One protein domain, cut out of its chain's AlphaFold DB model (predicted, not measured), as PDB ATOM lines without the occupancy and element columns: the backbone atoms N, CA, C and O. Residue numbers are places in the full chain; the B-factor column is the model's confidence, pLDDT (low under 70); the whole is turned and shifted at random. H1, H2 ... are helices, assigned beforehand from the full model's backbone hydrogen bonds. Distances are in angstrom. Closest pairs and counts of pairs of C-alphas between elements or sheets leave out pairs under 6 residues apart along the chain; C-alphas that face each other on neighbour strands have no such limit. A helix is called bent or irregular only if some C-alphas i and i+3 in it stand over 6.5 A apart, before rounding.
ATOM      1  N   PRO A  39     117.139 114.215 109.718       97.94
ATOM      2  CA  PRO A  39     116.272 113.173 110.257       97.94
ATOM      3  C   PRO A  39     114.801 113.615 110.383       97.94
ATOM      4  O   PRO A  39     114.498 114.784 110.627       97.94
ATOM      5  N   GLU A  40     113.868 112.675 110.225       96.06
ATOM      6  CA  GLU A  40     112.425 112.974 110.222       96.06
ATOM      7  C   GLU A  40     111.906 113.523 111.557       96.06
ATOM      8  O   GLU A  40     110.994 114.346 111.578       96.06
ATOM      9  N   ASP A  41     112.480 113.102 112.680       96.69
ATOM     10  CA  ASP A  41     112.192 113.652 114.005       96.69
ATOM     11  C   ASP A  41     112.621 115.122 114.115       96.69
ATOM     12  O   ASP A  41     111.860 115.940 114.632       96.69
ATOM     13  N   VAL A  42     113.773 115.485 113.540       95.50
ATOM     14  CA  VAL A  42     114.241 116.879 113.464       95.50
ATOM     15  C   VAL A  42     113.300 117.720 112.602       95.50
ATOM     16  O   VAL A  42     112.887 118.799 113.025       95.50
ATOM     17  N   LYS A  43     112.896 117.219 111.427       95.62
ATOM     18  CA  LYS A  43     111.918 117.907 110.565       95.62
ATOM     19  C   LYS A  43     110.580 118.103 111.274       95.62
ATOM     20  O   LYS A  43     110.000 119.182 111.197       95.62
ATOM     21  N   ARG A  44     110.088 117.082 111.986       95.19
ATOM     22  CA  ARG A  44     108.834 117.159 112.754       95.19
ATOM     23  C   ARG A  44     108.917 118.169 113.889       95.19
ATOM     24  O   ARG A  44     107.985 118.951 114.034       95.19
ATOM     25  N   SER A  45     110.009 118.164 114.653       96.12
ATOM     26  CA  SER A  45     110.228 119.145 115.721       96.12
ATOM     27  C   SER A  45     110.242 120.560 115.154       96.12
ATOM     28  O   SER A  45     109.487 121.405 115.615       96.12
ATOM     29  N   PHE A  46     111.007 120.791 114.083       96.38
ATOM     30  CA  PHE A  46     111.055 122.091 113.418       96.38
ATOM     31  C   PHE A  46     109.673 122.552 112.936       96.38
ATOM     32  O   PHE A  46     109.303 123.704 113.135       96.38
ATOM     33  N   LEU A  47     108.892 121.664 112.309       95.12
ATOM     34  CA  LEU A  47     107.546 122.008 111.846       95.12
ATOM     35  C   LEU A  47     106.596 122.309 113.005       95.12
ATOM     36  O   LEU A  47     105.752 123.190 112.861       95.12
ATOM     37  N   ALA A  48     106.717 121.603 114.130       94.44
ATOM     38  CA  ALA A  48     105.930 121.889 115.324       94.44
ATOM     39  C   ALA A  48     106.260 123.282 115.878       94.44
ATOM     40  O   ALA A  48     105.346 124.077 116.087       94.44
ATOM     41  N   ASP A  49     107.548 123.605 116.008       94.62
ATOM     42  CA  ASP A  49     108.009 124.909 116.489       94.62
ATOM     43  C   ASP A  49     107.578 126.037 115.537       94.62
ATOM     44  O   ASP A  49     106.998 127.032 115.962       94.62
ATOM     45  N   ALA A  50     107.767 125.856 114.226       94.00
ATOM     46  CA  ALA A  50     107.329 126.820 113.218       94.00
ATOM     47  C   ALA A  50     105.804 127.025 113.232       94.00
ATOM     48  O   ALA A  50     105.333 128.155 113.110       94.00
ATOM     49  N   SER A  51     105.028 125.950 113.406       91.25
ATOM     50  CA  SER A  51     103.565 126.035 113.510       91.25
ATOM     51  C   SER A  51     103.141 126.795 114.765       91.25
ATOM     52  O   SER A  51     102.231 127.618 114.700       91.25
ATOM     53  N   GLN A  52     103.824 126.562 115.887       91.81
ATOM     54  CA  GLN A  52     103.581 127.278 117.134       91.81
ATOM     55  C   GLN A  52     103.868 128.778 116.981       91.81
ATOM     56  O   GLN A  52     103.027 129.588 117.355       91.81
ATOM     57  N   MET A  53     104.985 129.153 116.347       94.56
ATOM     58  CA  MET A  53     105.317 130.560 116.076       94.56
ATOM     59  C   MET A  53     104.252 131.259 115.217       94.56
ATOM     60  O   MET A  53     103.926 132.418 115.460       94.56
ATOM     61  N   VAL A  54     103.695 130.566 114.215       93.44
ATOM     62  CA  VAL A  54     102.593 131.106 113.398       93.44
ATOM     63  C   VAL A  54     101.338 131.312 114.241       93.44
ATOM     64  O   VAL A  54     100.716 132.368 114.150       93.44
ATOM     65  N   LEU A  55     100.963 130.328 115.062       90.12
ATOM     66  CA  LEU A  55      99.788 130.438 115.926       90.12
ATOM     67  C   LEU A  55      99.926 131.588 116.928       90.12
ATOM     68  O   LEU A  55      98.983 132.357 117.081       90.12
ATOM     69  N   GLU A  56     101.091 131.737 117.558       91.62
ATOM     70  CA  GLU A  56     101.384 132.849 118.471       91.62
ATOM     71  C   GLU A  56     101.258 134.200 117.762       91.62
ATOM     72  O   GLU A  56     100.524 135.065 118.229       91.62
ATOM     73  N   ALA A  57     101.861 134.351 116.579       93.88
ATOM     74  CA  ALA A  57     101.776 135.591 115.808       93.88
ATOM     75  C   ALA A  57     100.333 135.945 115.395       93.88
ATOM     76  O   ALA A  57      99.936 137.111 115.438       93.88
ATOM     77  N   ILE A  58      99.527 134.943 115.024       91.25
ATOM     78  CA  ILE A  58      98.101 135.127 114.714       91.25
ATOM     79  C   ILE A  58      97.332 135.572 115.962       91.25
ATOM     80  O   ILE A  58      96.545 136.514 115.885       91.25
ATOM     81  N   VAL A  59      97.552 134.911 117.102       91.12
ATOM     82  CA  VAL A  59      96.883 135.233 118.370       91.12
ATOM     83  C   VAL A  59      97.229 136.648 118.826       91.12
ATOM     84  O   VAL A  59      96.315 137.407 119.139       91.12
ATOM     85  N   ASP A  60      98.507 137.022 118.796       92.88
ATOM     86  CA  ASP A  60      98.973 138.354 119.191       92.88
ATOM     87  C   ASP A  60      98.352 139.447 118.317       92.88
ATOM     88  O   ASP A  60      97.905 140.487 118.809       92.88
ATOM     89  N   ARG A  61      98.273 139.205 117.004       94.00
ATOM     90  CA  ARG A  61      97.654 140.154 116.082       94.00
ATOM     91  C   ARG A  61      96.158 140.289 116.321       94.00
ATOM     92  O   ARG A  61      95.670 141.414 116.407       94.00
ATOM     93  N   ILE A  62      95.450 139.171 116.478       92.56
ATOM     94  CA  ILE A  62      94.024 139.184 116.814       92.56
ATOM     95  C   ILE A  62      93.806 139.945 118.122       92.56
ATOM     96  O   ILE A  62      92.967 140.835 118.142       92.56
ATOM     97  N   ASP A  63      94.567 139.671 119.182       90.75
ATOM     98  CA  ASP A  63      94.429 140.388 120.457       90.75
ATOM     99  C   ASP A  63      94.671 141.900 120.308       90.75
ATOM    100  O   ASP A  63      93.975 142.708 120.922       90.75
ATOM    101  N   SER A  64      95.609 142.306 119.449       91.94
ATOM    102  CA  SER A  64      95.894 143.724 119.203       91.94
ATOM    103  C   SER A  64      94.799 144.458 118.413       91.94
ATOM    104  O   SER A  64      94.598 145.656 118.618       91.94
ATOM    105  N   GLU A  65      94.097 143.756 117.519       91.38
ATOM    106  CA  GLU A  65      93.074 144.327 116.629       91.38
ATOM    107  C   GLU A  65      91.651 144.184 117.195       91.38
ATOM    108  O   GLU A  65      90.752 144.954 116.846       91.38
ATOM    109  N   LEU A  66      91.430 143.204 118.073       92.25
ATOM    110  CA  LEU A  66      90.120 142.880 118.610       92.25
ATOM    111  C   LEU A  66      89.666 143.932 119.646       92.25
ATOM    112  O   LEU A  66      90.437 144.308 120.535       92.25
ATOM    113  N   PRO A  67      88.395 144.380 119.601       92.12
ATOM    114  CA  PRO A  67      87.843 145.268 120.617       92.12
ATOM    115  C   PRO A  67      87.985 144.691 122.030       92.12
ATOM    116  O   PRO A  67      87.767 143.498 122.244       92.12
ATOM    117  N   GLU A  68      88.279 145.548 123.012       90.56
ATOM    118  CA  GLU A  68      88.545 145.139 124.401       90.56
ATOM    119  C   GLU A  68      87.411 144.281 124.994       90.56
ATOM    120  O   GLU A  68      87.649 143.252 125.622       90.56
ATOM    121  N   GLU A  69      86.160 144.638 124.699       92.31
ATOM    122  CA  GLU A  69      84.947 143.914 125.109       92.31
ATOM    123  C   GLU A  69      84.839 142.476 124.571       92.31
ATOM    124  O   GLU A  69      84.049 141.681 125.079       92.31
ATOM    125  N   LYS A  70      85.622 142.126 123.546       91.81
ATOM    126  CA  LYS A  70      85.651 140.795 122.926       91.81
ATOM    127  C   LYS A  70      86.850 139.955 123.350       91.81
ATOM    128  O   LYS A  70      86.827 138.744 123.133       91.81
ATOM    129  N   LYS A  71      87.860 140.544 123.996       90.19
ATOM    130  CA  LYS A  71      89.085 139.834 124.398       90.19
ATOM    131  C   LYS A  71      88.832 138.738 125.420       90.19
ATOM    132  O   LYS A  71      89.339 137.632 125.274       90.19
ATOM    133  N   GLU A  72      87.997 138.997 126.425       90.25
ATOM    134  CA  GLU A  72      87.661 137.971 127.422       90.25
ATOM    135  C   GLU A  72      86.979 136.756 126.771       90.25
ATOM    136  O   GLU A  72      87.288 135.604 127.088       90.25
ATOM    137  N   GLU A  73      86.086 137.005 125.808       89.06
ATOM    138  CA  GLU A  73      85.433 135.953 125.034       89.06
ATOM    139  C   GLU A  73      86.427 135.202 124.140       89.06
ATOM    140  O   GLU A  73      86.398 133.971 124.117       89.06
ATOM    141  N   PHE A  74      87.344 135.915 123.481       89.94
ATOM    142  CA  PHE A  74      88.432 135.323 122.709       89.94
ATOM    143  C   PHE A  74      89.265 134.362 123.573       89.94
ATOM    144  O   PHE A  74      89.328 133.167 123.287       89.94
ATOM    145  N   TYR A  75      89.793 134.812 124.711       87.94
ATOM    146  CA  TYR A  75      90.583 133.948 125.596       87.94
ATOM    147  C   TYR A  75      89.801 132.756 126.153       87.94
ATOM    148  O   TYR A  75      90.379 131.702 126.426       87.94
ATOM    149  N   ARG A  76      88.488 132.901 126.345       87.25
ATOM    150  CA  ARG A  76      87.623 131.805 126.792       87.25
ATOM    151  C   ARG A  76      87.443 130.749 125.704       87.25
ATOM    152  O   ARG A  76      87.533 129.562 126.009       87.25
ATOM    153  N   VAL A  77      87.170 131.171 124.472       86.12
ATOM    154  CA  VAL A  77      86.872 130.281 123.338       86.12
ATOM    155  C   VAL A  77      88.128 129.573 122.822       86.12
ATOM    156  O   VAL A  77      88.025 128.470 122.307       86.12
ATOM    157  N   PHE A  78      89.313 130.151 123.019       81.06
ATOM    158  CA  PHE A  78      90.588 129.555 122.596       81.06
ATOM    159  C   PHE A  78      91.359 128.859 123.730       81.06
ATOM    160  O   PHE A  78      92.513 128.462 123.563       81.06
ATOM    161  N   ARG A  79      90.733 128.661 124.898       79.44
ATOM    162  CA  ARG A  79      91.313 127.867 125.991       79.44
ATOM    163  C   ARG A  79      91.206 126.365 125.685       79.44
ATOM    164  O   ARG A  79      90.269 125.915 125.029       79.44
ATOM    165  N   GLN A  80      92.134 125.571 126.224       64.25
ATOM    166  CA  GLN A  80      92.079 124.104 126.156       64.25
ATOM    167  C   GLN A  80      90.693 123.564 126.552       64.25
ATOM    168  O   GLN A  80      90.199 123.847 127.645       64.25
ATOM    169  N   GLY A  81      90.096 122.756 125.669       65.56
ATOM    170  CA  GLY A  81      88.807 122.087 125.887       65.56
ATOM    171  C   GLY A  81      87.586 122.765 125.250       65.56
ATOM    172  O   GLY A  81      86.482 122.239 125.388       65.56
ATOM    173  N   ALA A  82      87.758 123.892 124.555       73.88
ATOM    174  CA  ALA A  82      86.698 124.479 123.736       73.88
ATOM    175  C   ALA A  82      86.393 123.623 122.495       73.88
ATOM    176  O   ALA A  82      87.248 122.881 122.009       73.88
ATOM    177  N   LYS A  83      85.162 123.720 121.982       81.00
ATOM    178  CA  LYS A  83      84.753 123.007 120.769       81.00
ATOM    179  C   LYS A  83      85.179 123.782 119.527       81.00
ATOM    180  O   LYS A  83      85.035 125.002 119.479       81.00
ATOM    181  N   ASP A  84      85.587 123.061 118.489       80.38
ATOM    182  CA  ASP A  84      85.941 123.631 117.180       80.38
ATOM    183  C   ASP A  84      84.830 124.521 116.603       80.38
ATOM    184  O   ASP A  84      85.102 125.570 116.023       80.38
ATOM    185  N   GLU A  85      83.565 124.147 116.812       85.62
ATOM    186  CA  GLU A  85      82.400 124.925 116.370       85.62
ATOM    187  C   GLU A  85      82.311 126.305 117.043       85.62
ATOM    188  O   GLU A  85      81.956 127.288 116.386       85.62
ATOM    189  N   ASP A  86      82.671 126.395 118.327       84.56
ATOM    190  CA  ASP A  86      82.640 127.646 119.091       84.56
ATOM    191  C   ASP A  86      83.760 128.580 118.611       84.56
ATOM    192  O   ASP A  86      83.525 129.766 118.362       84.56
ATOM    193  N   MET A  87      84.956 128.026 118.379       83.56
ATOM    194  CA  MET A  87      86.092 128.748 117.794       83.56
ATOM    195  C   MET A  87      85.763 129.286 116.399       83.56
ATOM    196  O   MET A  87      85.947 130.473 116.129       83.56
ATOM    197  N   GLN A  88      85.213 128.448 115.516       85.56
ATOM    198  CA  GLN A  88      84.847 128.871 114.163       85.56
ATOM    199  C   GLN A  88      83.760 129.945 114.161       85.56
ATOM    200  O   GLN A  88      83.831 130.895 113.378       85.56
ATOM    201  N   SER A  89      82.754 129.798 115.023       89.31
ATOM    202  CA  SER A  89      81.683 130.784 115.186       89.31
ATOM    203  C   SER A  89      82.236 132.133 115.642       89.31
ATOM    204  O   SER A  89      81.885 133.162 115.062       89.31
ATOM    205  N   PHE A  90      83.144 132.133 116.622       90.50
ATOM    206  CA  PHE A  90      83.776 133.354 117.112       90.50
ATOM    207  C   PHE A  90      84.603 134.054 116.029       90.50
ATOM    208  O   PHE A  90      84.420 135.256 115.822       90.50
ATOM    209  N   ILE A  91      85.461 133.308 115.319       89.44
ATOM    210  CA  ILE A  91      86.298 133.842 114.232       89.44
ATOM    211  C   ILE A  91      85.418 134.502 113.170       89.44
ATOM    212  O   ILE A  91      85.613 135.670 112.847       89.44
ATOM    213  N   LYS A  92      84.398 133.792 112.672       88.31
ATOM    214  CA  LYS A  92      83.504 134.306 111.620       88.31
ATOM    215  C   LYS A  92      82.764 135.576 112.035       88.31
ATOM    216  O   LYS A  92      82.505 136.426 111.189       88.31
ATOM    217  N   ALA A  93      82.390 135.685 113.308       92.31
ATOM    218  CA  ALA A  93      81.605 136.807 113.806       92.31
ATOM    219  C   ALA A  93      82.451 138.037 114.167       92.31
ATOM    220  O   ALA A  93      81.968 139.156 114.013       92.31
ATOM    221  N   ASN A  94      83.679 137.846 114.660       92.81
ATOM    222  CA  ASN A  94      84.468 138.927 115.265       92.81
ATOM    223  C   ASN A  94      85.785 139.224 114.533       92.81
ATOM    224  O   ASN A  94      86.392 140.255 114.801       92.81
ATOM    225  N   ILE A  95      86.223 138.354 113.616       91.31
ATOM    226  CA  ILE A  95      87.512 138.458 112.918       91.31
ATOM    227  C   ILE A  95      87.286 138.249 111.406       91.31
ATOM    228  O   ILE A  95      87.672 137.224 110.838       91.31
ATOM    229  N   PRO A  96      86.613 139.192 110.718       88.69
ATOM    230  CA  PRO A  96      86.236 139.031 109.309       88.69
ATOM    231  C   PRO A  96      87.441 138.944 108.355       88.69
ATOM    232  O   PRO A  96      87.302 138.429 107.249       88.69
ATOM    233  N   ASN A  97      88.612 139.422 108.780       89.50
ATOM    234  CA  ASN A  97      89.891 139.373 108.068       89.50
ATOM    235  C   ASN A  97      90.796 138.209 108.526       89.50
ATOM    236  O   ASN A  97      91.999 138.235 108.285       89.50
ATOM    237  N   PHE A  98      90.255 137.175 109.183       88.00
ATOM    238  CA  PHE A  98      91.070 136.082 109.734       88.00
ATOM    239  C   PHE A  98      91.953 135.375 108.693       88.00
ATOM    240  O   PHE A  98      93.117 135.105 108.971       88.00
ATOM    241  N   GLU A  99      91.428 135.085 107.497       87.88
ATOM    242  CA  GLU A  99      92.207 134.428 106.432       87.88
ATOM    243  C   GLU A  99      93.403 135.281 105.982       87.88
ATOM    244  O   GLU A  99      94.481 134.750 105.714       87.88
ATOM    245  N   GLU A 100      93.227 136.604 105.947       88.75
ATOM    246  CA  GLU A 100      94.283 137.564 105.626       88.75
ATOM    247  C   GLU A 100      95.346 137.586 106.727       88.75
ATOM    248  O   GLU A 100      96.522 137.376 106.432       88.75
ATOM    249  N   ILE A 101      94.934 137.724 107.994       89.44
ATOM    250  CA  ILE A 101      95.834 137.658 109.156       89.44
ATOM    251  C   ILE A 101      96.646 136.359 109.118       89.44
ATOM    252  O   ILE A 101      97.874 136.392 109.165       89.44
ATOM    253  N   ALA A 102      95.983 135.209 108.974       88.06
ATOM    254  CA  ALA A 102      96.648 133.912 108.962       88.06
ATOM    255  C   ALA A 102      97.669 133.788 107.820       88.06
ATOM    256  O   ALA A 102      98.777 133.288 108.034       88.06
ATOM    257  N   GLY A 103      97.325 134.267 106.622       87.75
ATOM    258  CA  GLY A 103      98.233 134.289 105.480       87.75
ATOM    259  C   GLY A 103      99.449 135.184 105.714       87.75
ATOM    260  O   GLY A 103     100.586 134.745 105.526       87.75
ATOM    261  N   GLU A 104      99.230 136.417 106.166       89.69
ATOM    262  CA  GLU A 104     100.296 137.392 106.407       89.69
ATOM    263  C   GLU A 104     101.259 136.947 107.509       89.69
ATOM    264  O   GLU A 104     102.479 137.008 107.320       89.69
ATOM    265  N   GLU A 105     100.737 136.447 108.631       93.12
ATOM    266  CA  GLU A 105     101.560 135.958 109.740       93.12
ATOM    267  C   GLU A 105     102.345 134.701 109.354       93.12
ATOM    268  O   GLU A 105     103.543 134.607 109.635       93.12
ATOM    269  N   THR A 106     101.731 133.782 108.600       91.44
ATOM    270  CA  THR A 106     102.442 132.618 108.044       91.44
ATOM    271  C   THR A 106     103.607 133.052 107.154       91.44
ATOM    272  O   THR A 106     104.716 132.525 107.272       91.44
ATOM    273  N   GLY A 107     103.386 134.038 106.278       89.94
ATOM    274  CA  GLY A 107     104.435 134.587 105.417       89.94
ATOM    275  C   GLY A 107     105.565 135.235 106.202       89.94
ATOM    276  O   GLY A 107     106.737 134.991 105.908       89.94
ATOM    277  N   ARG A 108     105.220 136.027 107.224       92.06
ATOM    278  CA  ARG A 108     106.184 136.723 108.083       92.06
ATOM    279  C   ARG A 108     107.063 135.748 108.856       92.06
ATOM    280  O   ARG A 108     108.283 135.903 108.846       92.06
ATOM    281  N   VAL A 109     106.470 134.731 109.480       94.12
ATOM    282  CA  VAL A 109     107.220 133.700 110.211       94.12
ATOM    283  C   VAL A 109     108.107 132.906 109.258       94.12
ATOM    284  O   VAL A 109     109.286 132.705 109.542       94.12
ATOM    285  N   LYS A 110     107.590 132.509 108.090       93.75
ATOM    286  CA  LYS A 110     108.382 131.793 107.083       93.75
ATOM    287  C   LYS A 110     109.597 132.596 106.624       93.75
ATOM    288  O   LYS A 110     110.693 132.049 106.544       93.75
ATOM    289  N   ASP A 111     109.426 133.886 106.343       91.81
ATOM    290  CA  ASP A 111     110.536 134.769 105.981       91.81
ATOM    291  C   ASP A 111     111.551 134.912 107.126       91.81
ATOM    292  O   ASP A 111     112.756 134.816 106.894       91.81
ATOM    293  N   ALA A 112     111.082 135.061 108.368       93.00
ATOM    294  CA  ALA A 112     111.949 135.132 109.541       93.00
ATOM    295  C   ALA A 112     112.791 133.856 109.722       93.00
ATOM    296  O   ALA A 112     114.000 133.948 109.934       93.00
ATOM    297  N   LEU A 113     112.188 132.673 109.566       93.50
ATOM    298  CA  LEU A 113     112.889 131.385 109.640       93.50
ATOM    299  C   LEU A 113     113.967 131.259 108.556       93.50
ATOM    300  O   LEU A 113     115.088 130.840 108.836       93.50
ATOM    301  N   VAL A 114     113.648 131.667 107.325       92.44
ATOM    302  CA  VAL A 114     114.587 131.639 106.193       92.44
ATOM    303  C   VAL A 114     115.733 132.637 106.370       92.44
ATOM    304  O   VAL A 114     116.864 132.353 105.978       92.44
ATOM    305  N   LYS A 115     115.472 133.809 106.955       92.38
ATOM    306  CA  LYS A 115     116.526 134.771 107.308       92.38
ATOM    307  C   LYS A 115     117.432 134.212 108.400       92.38
ATOM    308  O   LYS A 115     118.646 134.188 108.219       92.38
ATOM    309  N   ALA A 116     116.849 133.685 109.475       90.94
ATOM    310  CA  ALA A 116     117.594 133.111 110.593       90.94
ATOM    311  C   ALA A 116     118.477 131.921 110.173       90.94
ATOM    312  O   ALA A 116     119.556 131.738 110.730       90.94
ATOM    313  N   SER A 117     118.068 131.136 109.169       89.25
ATOM    314  CA  SER A 117     118.888 130.033 108.646       89.25
ATOM    315  C   SER A 117     120.078 130.497 107.794       89.25
ATOM    316  O   SER A 117     121.005 129.723 107.567       89.25
ATOM    317  N   GLN A 118     120.054 131.737 107.293       84.69
ATOM    318  CA  GLN A 118     121.100 132.329 106.447       84.69
ATOM    319  C   GLN A 118     122.076 133.208 107.235       84.69
ATOM    320  O   GLN A 118     123.167 133.500 106.741       84.69
TER     321      GLN A 118
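What this domain is: This is residues 39 to 118 of the 123 residues of an uncharacterized protein of Parcubacteria group bacterium GW2011_GWB1_50_9 (UniProt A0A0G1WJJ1). Two long helices, H1 and H4, cross as a lopsided X, and a short helical hairpin, H2 and H3 side by side, stands at the end where H1 finishes and H4 begins. Beyond the crossing, residues 39 to 49, of which 40 to 49 belong to H1, stick out free. The printed part has 80 residues with four named helices, in the order H1, H2, H3, H4, and no named strand; the class is all helix. The whole is loose, with a radius of gyration of the C-alphas of 14.6 A, and elongated, spanning 43 by 24 by 17 A.

Where its parts are: H1 takes residues 40 to 65 and measures 37.4 A from first to last C-alpha; C-alpha 40 is at (112.425, 112.974, 110.222) and C-alpha 65 at (93.074, 144.327, 116.629). H2 follows with residues 68 to 77, 15.0 A long. It is irregular, but only just: C-alphas 69 and 72 are 6.9 A apart, and its line is a rough one. H3 holds residues 84 to 94, 15.5 A long. H4 runs from residue 98 to residue 118 over 30.4 A and ends with C-alpha 118 at (121.100, 132.329, 106.447).

How they stand to each other: H1 touches H4 with residues 50 to 61 alone, and H4 touches H1 with residues 101 to 110 alone. Their closest C-alphas, those of Val 54 and Thr 106, are 5.6 A apart, and the two run opposite ways at a steep tilt of 49 degrees. H1 and H2 are close but not clearly touching, at a shallow tilt of 31 degrees, opposite ways; their closest C-alphas are those of Asp 63 and Lys 71, 6.7 A apart. H2 and H3 touch and form a helical hairpin, at a shallow tilt of 14 degrees, opposite ways, with the C-alphas of Val 77 and Met 87 the closest at 5.8 A. H3 and H4 are close but not clearly touching and about perpendicular, at 78 degrees; their closest C-alphas are those of Ile 91 and Phe 98, 6.9 A apart. H1 and H3 are apart, as are H2 and H4. In H1 and H3 every O i to N i+4 pair is within hydrogen-bond range; in H2 it is 4 of 6 pairs and in H4 16 of 17.

The domain as a whole: The two C-alphas farthest apart are those of Pro 39 and Glu 69, at 46.3 A, while the first and last printed C-alphas, of Pro 39 and Gln 118, are 20.1 A apart. The printed part has no cut. The links from H1 to H2 and from H3 to H4 are tight, the link from H2 to H3 is short with six residues, and no link is long. The mean pLDDT of the printed part is 89.9; residues 80 to 81, between H2 and H3, are under 70.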